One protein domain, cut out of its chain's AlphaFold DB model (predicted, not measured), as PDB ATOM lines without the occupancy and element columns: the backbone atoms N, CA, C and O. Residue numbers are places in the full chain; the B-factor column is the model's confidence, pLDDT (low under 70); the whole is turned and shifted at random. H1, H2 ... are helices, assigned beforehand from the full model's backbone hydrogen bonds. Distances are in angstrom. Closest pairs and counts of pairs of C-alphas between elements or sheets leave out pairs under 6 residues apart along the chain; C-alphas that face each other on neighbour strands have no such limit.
ATOM      1  N   GLN A 159       4.871 -65.380   5.778       84.69
ATOM      2  CA  GLN A 159       4.026 -65.025   6.927       84.69
ATOM      3  C   GLN A 159       4.006 -63.511   7.170       84.69
ATOM      4  O   GLN A 159       2.936 -62.920   7.290       84.69
ATOM      5  N   LEU A 160       5.174 -62.857   7.157       86.44
ATOM      6  CA  LEU A 160       5.265 -61.401   7.326       86.44
ATOM      7  C   LEU A 160       4.525 -60.635   6.218       86.44
ATOM      8  O   LEU A 160       3.874 -59.629   6.497       86.44
ATOM      9  N   ARG A 161       4.608 -61.104   4.968       87.75
ATOM     10  CA  ARG A 161       3.885 -60.501   3.835       87.75
ATOM     11  C   ARG A 161       2.376 -60.664   3.977       87.75
ATOM     12  O   ARG A 161       1.645 -59.698   3.788       87.75
ATOM     13  N   GLU A 162       1.906 -61.851   4.350       88.38
ATOM     14  CA  GLU A 162       0.479 -62.116   4.562       88.38
ATOM     15  C   GLU A 162      -0.106 -61.253   5.689       88.38
ATOM     16  O   GLU A 162      -1.209 -60.717   5.550       88.38
ATOM     17  N   GLU A 163       0.647 -61.065   6.778       88.75
ATOM     18  CA  GLU A 163       0.266 -60.176   7.878       88.75
ATOM     19  C   GLU A 163       0.171 -58.712   7.430       88.75
ATOM     20  O   GLU A 163      -0.791 -58.023   7.780       88.75
ATOM     21  N   GLN A 164       1.131 -58.235   6.634       89.75
ATOM     22  CA  GLN A 164       1.118 -56.879   6.074       89.75
ATOM     23  C   GLN A 164      -0.069 -56.665   5.129       89.75
ATOM     24  O   GLN A 164      -0.786 -55.669   5.252       89.75
ATOM     25  N   ASP A 165      -0.320 -57.618   4.234       91.06
ATOM     26  CA  ASP A 165      -1.429 -57.554   3.287       91.06
ATOM     27  C   ASP A 165      -2.788 -57.558   4.004       91.06
ATOM     28  O   ASP A 165      -3.718 -56.856   3.599       91.06
ATOM     29  N   GLU A 166      -2.927 -58.333   5.083       92.00
ATOM     30  CA  GLU A 166      -4.142 -58.331   5.897       92.00
ATOM     31  C   GLU A 166      -4.328 -57.003   6.636       92.00
ATOM     32  O   GLU A 166      -5.431 -56.451   6.630       92.00
ATOM     33  N   GLN A 167      -3.264 -56.442   7.217       90.31
ATOM     34  CA  GLN A 167      -3.321 -55.129   7.866       90.31
ATOM     35  C   GLN A 167      -3.746 -54.029   6.888       90.31
ATOM     36  O   GLN A 167      -4.611 -53.215   7.220       90.31
ATOM     37  N   GLU A 168      -3.205 -54.037   5.671       93.38
ATOM     38  CA  GLU A 168      -3.565 -53.073   4.635       93.38
ATOM     39  C   GLU A 168      -5.029 -53.240   4.192       93.38
ATOM     40  O   GLU A 168      -5.774 -52.260   4.132       93.38
ATOM     41  N   ARG A 169      -5.508 -54.478   3.993       93.06
ATOM     42  CA  ARG A 169      -6.933 -54.740   3.709       93.06
ATOM     43  C   ARG A 169      -7.850 -54.215   4.813       93.06
ATOM     44  O   ARG A 169      -8.886 -53.610   4.521       93.06
ATOM     45  N   GLN A 170      -7.492 -54.433   6.079       91.94
ATOM     46  CA  GLN A 170      -8.281 -53.942   7.213       91.94
ATOM     47  C   GLN A 170      -8.274 -52.416   7.289       91.94
ATOM     48  O   GLN A 170      -9.324 -51.810   7.523       91.94
ATOM     49  N   ARG A 171      -7.127 -51.785   7.027       94.00
ATOM     50  CA  ARG A 171      -7.002 -50.330   6.954       94.00
ATOM     51  C   ARG A 171      -7.895 -49.747   5.862       94.00
ATOM     52  O   ARG A 171      -8.713 -48.882   6.161       94.00
ATOM     53  N   GLN A 172      -7.810 -50.259   4.636       93.38
ATOM     54  CA  GLN A 172      -8.633 -49.796   3.512       93.38
ATOM     55  C   GLN A 172     -10.129 -49.944   3.809       93.38
ATOM     56  O   GLN A 172     -10.930 -49.044   3.544       93.38
ATOM     57  N   LYS A 173     -10.520 -51.062   4.430       94.50
ATOM     58  CA  LYS A 173     -11.902 -51.294   4.856       94.50
ATOM     59  C   LYS A 173     -12.355 -50.291   5.922       94.50
ATOM     60  O   LYS A 173     -13.489 -49.813   5.858       94.50
ATOM     61  N   ALA A 174     -11.495 -49.959   6.885       94.12
ATOM     62  CA  ALA A 174     -11.780 -48.966   7.918       94.12
ATOM     63  C   ALA A 174     -11.879 -47.544   7.341       94.12
ATOM     64  O   ALA A 174     -12.810 -46.814   7.681       94.12
ATOM     65  N   GLU A 175     -10.982 -47.172   6.426       96.00
ATOM     66  CA  GLU A 175     -11.014 -45.886   5.720       96.00
ATOM     67  C   GLU A 175     -12.304 -45.731   4.903       96.00
ATOM     68  O   GLU A 175     -12.999 -44.717   5.015       96.00
ATOM     69  N   PHE A 176     -12.694 -46.768   4.155       93.88
ATOM     70  CA  PHE A 176     -13.961 -46.780   3.424       93.88
ATOM     71  C   PHE A 176     -15.166 -46.671   4.366       93.88
ATOM     72  O   PHE A 176     -16.102 -45.913   4.103       93.88
ATOM     73  N   ARG A 177     -15.138 -47.379   5.502       93.50
ATOM     74  CA  ARG A 177     -16.202 -47.294   6.509       93.50
ATOM     75  C   ARG A 177     -16.327 -45.883   7.086       93.50
ATOM     76  O   ARG A 177     -17.443 -45.375   7.165       93.50
ATOM     77  N   ALA A 178     -15.210 -45.238   7.415       92.94
ATOM     78  CA  ALA A 178     -15.180 -43.868   7.919       92.94
ATOM     79  C   ALA A 178     -15.696 -42.856   6.882       92.94
ATOM     80  O   ALA A 178     -16.438 -41.934   7.232       92.94
ATOM     81  N   LEU A 179     -15.355 -43.042   5.601       92.81
ATOM     82  CA  LEU A 179     -15.899 -42.241   4.505       92.81
ATOM     83  C   LEU A 179     -17.424 -42.372   4.428       92.81
ATOM     84  O   LEU A 179     -18.121 -41.358   4.375       92.81
ATOM     85  N   LEU A 180     -17.941 -43.604   4.465       88.81
ATOM     86  CA  LEU A 180     -19.380 -43.858   4.470       88.81
ATOM     87  C   LEU A 180     -20.063 -43.208   5.675       88.81
ATOM     88  O   LEU A 180     -21.073 -42.531   5.505       88.81
ATOM     89  N   ASP A 181     -19.508 -43.346   6.878       90.88
ATOM     90  CA  ASP A 181     -20.086 -42.740   8.080       90.88
ATOM     91  C   ASP A 181     -20.102 -41.205   7.987       90.88
ATOM     92  O   ASP A 181     -21.106 -40.581   8.333       90.88
ATOM     93  N   LYS A 182     -19.054 -40.585   7.427       88.44
ATOM     94  CA  LYS A 182     -19.028 -39.141   7.137       88.44
ATOM     95  C   LYS A 182     -20.112 -38.740   6.132       88.44
ATOM     96  O   LYS A 182     -20.772 -37.720   6.330       88.44
ATOM     97  N   MET A 183     -20.310 -39.530   5.076       84.31
ATOM     98  CA  MET A 183     -21.366 -39.295   4.086       84.31
ATOM     99  C   MET A 183     -22.766 -39.426   4.705       84.31
ATOM    100  O   MET A 183     -23.614 -38.572   4.466       84.31
ATOM    101  N   PHE A 184     -23.007 -40.445   5.538       79.62
ATOM    102  CA  PHE A 184     -24.312 -40.687   6.169       79.62
ATOM    103  C   PHE A 184     -24.611 -39.762   7.362       79.62
ATOM    104  O   PHE A 184     -25.779 -39.518   7.668       79.62
ATOM    105  N   ALA A 185     -23.589 -39.212   8.025       76.00
ATOM    106  CA  ALA A 185     -23.756 -38.199   9.069       76.00
ATOM    107  C   ALA A 185     -24.199 -36.835   8.503       76.00
ATOM    108  O   ALA A 185     -24.820 -36.037   9.211       76.00
ATOM    109  N   PHE A 186     -23.921 -36.562   7.224       65.50
ATOM    110  CA  PHE A 186     -24.326 -35.328   6.558       65.50
ATOM    111  C   PHE A 186     -25.836 -35.334   6.245       65.50
ATOM    112  O   PHE A 186     -26.275 -35.736   5.171       65.50
ATOM    113  N   LYS A 187     -26.666 -34.855   7.182       55.19
ATOM    114  CA  LYS A 187     -28.139 -34.764   7.042       55.19
ATOM    115  C   LYS A 187     -28.650 -33.443   6.434       55.19
ATOM    116  O   LYS A 187     -29.746 -32.998   6.757       55.19
ATOM    117  N   GLY A 188     -27.872 -32.797   5.564       59.47
ATOM    118  CA  GLY A 188     -28.157 -31.443   5.061       59.47
ATOM    119  C   GLY A 188     -28.072 -31.293   3.545       59.47
ATOM    120  O   GLY A 188     -27.487 -30.320   3.073       59.47
ATOM    121  N   GLY A 189     -28.587 -32.258   2.777       60.19
ATOM    122  CA  GLY A 189     -28.558 -32.204   1.313       60.19
ATOM    123  C   GLY A 189     -29.205 -30.924   0.769       60.19
ATOM    124  O   GLY A 189     -30.400 -30.707   0.946       60.19
ATOM    125  N   LYS A 190     -28.413 -30.074   0.106       61.00
ATOM    126  CA  LYS A 190     -28.895 -28.924  -0.673       61.00
ATOM    127  C   LYS A 190     -28.987 -29.341  -2.140       61.00
ATOM    128  O   LYS A 190     -28.022 -29.177  -2.875       61.00
ATOM    129  N   GLY A 191     -30.114 -29.917  -2.544       64.12
ATOM    130  CA  GLY A 191     -30.372 -30.251  -3.947       64.12
ATOM    131  C   GLY A 191     -31.160 -31.541  -4.123       64.12
ATOM    132  O   GLY A 191     -31.151 -32.414  -3.253       64.12
ATOM    133  N   ASN A 192     -31.834 -31.657  -5.264       78.12
ATOM    134  CA  ASN A 192     -32.502 -32.878  -5.692       78.12
ATOM    135  C   ASN A 192     -31.792 -33.339  -6.959       78.12
ATOM    136  O   ASN A 192     -32.109 -32.867  -8.047       78.12
ATOM    137  N   TYR A 193     -30.836 -34.265  -6.825       76.12
ATOM    138  CA  TYR A 193     -30.044 -34.752  -7.959       76.12
ATOM    139  C   TYR A 193     -30.923 -35.199  -9.138       76.12
ATOM    140  O   TYR A 193     -30.564 -34.973 -10.291       76.12
ATOM    141  N   THR A 194     -32.096 -35.776  -8.858       77.00
ATOM    142  CA  THR A 194     -33.058 -36.208  -9.879       77.00
ATOM    143  C   THR A 194     -33.583 -35.041 -10.707       77.00
ATOM    144  O   THR A 194     -33.745 -35.188 -11.908       77.00
ATOM    145  N   GLU A 195     -33.821 -33.879 -10.105       77.44
ATOM    146  CA  GLU A 195     -34.282 -32.683 -10.818       77.44
ATOM    147  C   GLU A 195     -33.117 -31.880 -11.400       77.44
ATOM    148  O   GLU A 195     -33.185 -31.398 -12.530       77.44
ATOM    149  N   ASP A 196     -32.031 -31.743 -10.643       80.25
ATOM    150  CA  ASP A 196     -30.899 -30.894 -11.005       80.25
ATOM    151  C   ASP A 196     -30.114 -31.461 -12.193       80.25
ATOM    152  O   ASP A 196     -29.668 -30.694 -13.047       80.25
ATOM    153  N   ARG A 197     -30.042 -32.794 -12.338       76.75
ATOM    154  CA  ARG A 197     -29.423 -33.434 -13.514       76.75
ATOM    155  C   ARG A 197     -30.109 -33.072 -14.832       76.75
ATOM    156  O   ARG A 197     -29.460 -33.092 -15.867       76.75
ATOM    157  N   HIS A 198     -31.407 -32.764 -14.808       78.75
ATOM    158  CA  HIS A 198     -32.169 -32.418 -16.012       78.75
ATOM    159  C   HIS A 198     -32.046 -30.938 -16.386       78.75
ATOM    160  O   HIS A 198     -32.400 -30.562 -17.500       78.75
ATOM    161  N   LYS A 199     -31.534 -30.098 -15.477       81.56
ATOM    162  CA  LYS A 199     -31.230 -28.683 -15.745       81.56
ATOM    163  C   LYS A 199     -29.853 -28.502 -16.387       81.56
ATOM    164  O   LYS A 199     -29.566 -27.428 -16.908       81.56
ATOM    165  N   GLN A 200     -28.998 -29.524 -16.329       75.31
ATOM    166  CA  GLN A 200     -27.695 -29.501 -16.980       75.31
ATOM    167  C   GLN A 200     -27.856 -29.814 -18.475       75.31
ATOM    168  O   GLN A 200     -28.557 -30.770 -18.819       75.31
ATOM    169  N   PRO A 201     -27.235 -29.030 -19.375       77.88
ATOM    170  CA  PRO A 201     -27.231 -29.350 -20.796       77.88
ATOM    171  C   PRO A 201     -26.547 -30.703 -20.998       77.88
ATOM    172  O   PRO A 201     -25.471 -30.935 -20.453       77.88
ATOM    173  N   MET A 202     -27.190 -31.600 -21.747       78.94
ATOM    174  CA  MET A 202     -26.667 -32.941 -21.994       78.94
ATOM    175  C   MET A 202     -25.663 -32.865 -23.154       78.94
ATOM    176  O   MET A 202     -26.084 -32.551 -24.270       78.94
ATOM    177  N   PRO A 203     -24.357 -33.087 -22.912       82.50
ATOM    178  CA  PRO A 203     -23.375 -33.102 -23.985       82.50
ATOM    179  C   PRO A 203     -23.605 -34.315 -24.893       82.50
ATOM    180  O   PRO A 203     -24.199 -35.315 -24.475       82.50
ATOM    181  N   ASP A 204     -23.153 -34.228 -26.142       89.94
ATOM    182  CA  ASP A 204     -23.184 -35.374 -27.044       89.94
ATOM    183  C   ASP A 204     -22.182 -36.456 -26.598       89.94
ATOM    184  O   ASP A 204     -21.272 -36.224 -25.795       89.94
ATOM    185  N   ILE A 205     -22.375 -37.666 -27.121       87.75
ATOM    186  CA  ILE A 205     -21.594 -38.843 -26.731       87.75
ATOM    187  C   ILE A 205     -20.103 -38.679 -27.032       87.75
ATOM    188  O   ILE A 205     -19.287 -39.128 -26.227       87.75
ATOM    189  N   ASP A 206     -19.738 -38.024 -28.132       92.06
ATOM    190  CA  ASP A 206     -18.341 -37.885 -28.539       92.06
ATOM    191  C   ASP A 206     -17.614 -36.926 -27.595       92.06
ATOM    192  O   ASP A 206     -16.486 -37.198 -27.175       92.06
ATOM    193  N   THR A 207     -18.297 -35.860 -27.174       88.00
ATOM    194  CA  THR A 207     -17.793 -34.939 -26.150       88.00
ATOM    195  C   THR A 207     -17.579 -35.652 -24.809       88.00
ATOM    196  O   THR A 207     -16.499 -35.545 -24.230       88.00
ATOM    197  N   ILE A 208     -18.546 -36.455 -24.342       88.88
ATOM    198  CA  ILE A 208     -18.422 -37.204 -23.074       88.88
ATOM    199  C   ILE A 208     -17.256 -38.199 -23.128       88.88
ATOM    200  O   ILE A 208     -16.465 -38.306 -22.190       88.88
ATOM    201  N   VAL A 209     -17.145 -38.954 -24.224       89.44
ATOM    202  CA  VAL A 209     -16.083 -39.953 -24.391       89.44
ATOM    203  C   VAL A 209     -14.714 -39.281 -24.417       89.44
ATOM    204  O   VAL A 209     -13.794 -39.767 -23.757       89.44
ATOM    205  N   LYS A 210     -14.585 -38.147 -25.115       91.44
ATOM    206  CA  LYS A 210     -13.345 -37.373 -25.165       91.44
ATOM    207  C   LYS A 210     -12.919 -36.892 -23.776       91.44
ATOM    208  O   LYS A 210     -11.781 -37.138 -23.389       91.44
ATOM    209  N   GLU A 211     -13.833 -36.312 -22.997       88.88
ATOM    210  CA  GLU A 211     -13.545 -35.857 -21.627       88.88
ATOM    211  C   GLU A 211     -13.101 -37.008 -20.709       88.88
ATOM    212  O   GLU A 211     -12.163 -36.862 -19.924       88.88
ATOM    213  N   ILE A 212     -13.733 -38.184 -20.816       90.12
ATOM    214  CA  ILE A 212     -13.353 -39.364 -20.022       90.12
ATOM    215  C   ILE A 212     -11.950 -39.858 -20.398       90.12
ATOM    216  O   ILE A 212     -11.193 -40.268 -19.512       90.12
ATOM    217  N   ILE A 213     -11.604 -39.850 -21.689       89.12
ATOM    218  CA  ILE A 213     -10.278 -40.257 -22.171       89.12
ATOM    219  C   ILE A 213      -9.219 -39.265 -21.686       89.12
ATOM    220  O   ILE A 213      -8.253 -39.690 -21.057       89.12
ATOM    221  N   GLU A 214      -9.440 -37.963 -21.871       90.88
ATOM    222  CA  GLU A 214      -8.521 -36.913 -21.417       90.88
ATOM    223  C   GLU A 214      -8.313 -36.965 -19.893       90.88
ATOM    224  O   GLU A 214      -7.181 -36.913 -19.411       90.88
ATOM    225  N   ALA A 215      -9.382 -37.169 -19.110       86.56
ATOM    226  CA  ALA A 215      -9.285 -37.322 -17.658       86.56
ATOM    227  C   ALA A 215      -8.524 -38.594 -17.240       86.56
ATOM    228  O   ALA A 215      -7.811 -38.596 -16.232       86.56
ATOM    229  N   ARG A 216      -8.660 -39.686 -18.004       87.31
ATOM    230  CA  ARG A 216      -7.924 -40.937 -17.772       87.31
ATOM    231  C   ARG A 216      -6.435 -40.768 -18.079       87.31
ATOM    232  O   ARG A 216      -5.612 -41.234 -17.295       87.31
ATOM    233  N   GLU A 217      -6.095 -40.090 -19.169       87.50
ATOM    234  CA  GLU A 217      -4.711 -39.798 -19.556       87.50
ATOM    235  C   GLU A 217      -4.036 -38.834 -18.572       87.50
ATOM    236  O   GLU A 217      -2.915 -39.091 -18.131       87.50
ATOM    237  N   ALA A 218      -4.740 -37.785 -18.131       82.50
ATOM    238  CA  ALA A 218      -4.245 -36.848 -17.123       82.50
ATOM    239  C   ALA A 218      -3.962 -37.530 -15.771       82.50
ATOM    240  O   ALA A 218      -2.947 -37.241 -15.129       82.50
ATOM    241  N   LYS A 219      -4.812 -38.481 -15.354       78.25
ATOM    242  CA  LYS A 219      -4.562 -39.322 -14.169       78.25
ATOM    243  C   LYS A 219      -3.335 -40.219 -14.334       78.25
ATOM    244  O   LYS A 219      -2.504 -40.286 -13.436       78.25
ATOM    245  N   GLN A 220      -3.169 -40.855 -15.493       73.69
ATOM    246  CA  GLN A 220      -1.988 -41.685 -15.763       73.69
ATOM    247  C   GLN A 220      -0.686 -40.871 -15.824       73.69
ATOM    248  O   GLN A 220       0.371 -41.382 -15.457       73.69
ATOM    249  N   ALA A 221      -0.745 -39.614 -16.273       74.12
ATOM    250  CA  ALA A 221       0.405 -38.711 -16.298       74.12
ATOM    251  C   ALA A 221       0.812 -38.228 -14.894       74.12
ATOM    252  O   ALA A 221       2.001 -38.090 -14.618       74.12
ATOM    253  N   THR A 222      -0.157 -38.017 -13.997       69.38
ATOM    254  CA  THR A 222       0.099 -37.607 -12.603       69.38
ATOM    255  C   THR A 222       0.559 -38.766 -11.715       69.38
ATOM    256  O   THR A 222       1.412 -38.564 -10.858       69.38
TER     257      THR A 222
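Overview. This is residues 159 to 222 of the 230 residues of the protein "PIN domain-containing protein" of Candidatus Poribacteria bacterium (UniProt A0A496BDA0). The model is an open, hollow bracket: the long helix H1 is one arm, the short helix H2 sits at the far side, and H3 folds back as the second arm without reaching H1. The printed part has 64 residues with three named helices, in the order H1, H2, H3, and no named strand; the class is all helix. It is extended, with a radius of gyration of the C-alphas of 19.4 A, and only just flat, spanning 54 by 37 by 16 A.

Along the chain. H1, residues 159 to 185, runs 38.7 A from C-alpha 159 at (4.026, -65.025, 6.927) to C-alpha 185 at (-23.756, -38.199, 9.069). H2 is residues 193 to 199, 9.9 A long. H3, residues 205 to 222, runs 25.9 A and ends with C-alpha 222 at (0.099, -37.607, -12.603).

Arrangement. H1 is apart from H3 and from H2, and H2 is apart from H3. Residues 159 to 222 stand free. In H1 and H3 every O i to N i+4 pair is within hydrogen-bond range; in H2 1 of 3 is, beside 2 of 4 O i to N i+3 pairs.

Size, cuts and confidence. The two C-alphas farthest apart, of Gln 159 and Lys 199, are 55.5 A apart. The printed part has no cut. The link from H1 to H2 is short, and that from H2 to H3 is tight. Mean pLDDT of the printed part is 83.8; residues 186 to 191 and residue 222 are under 70.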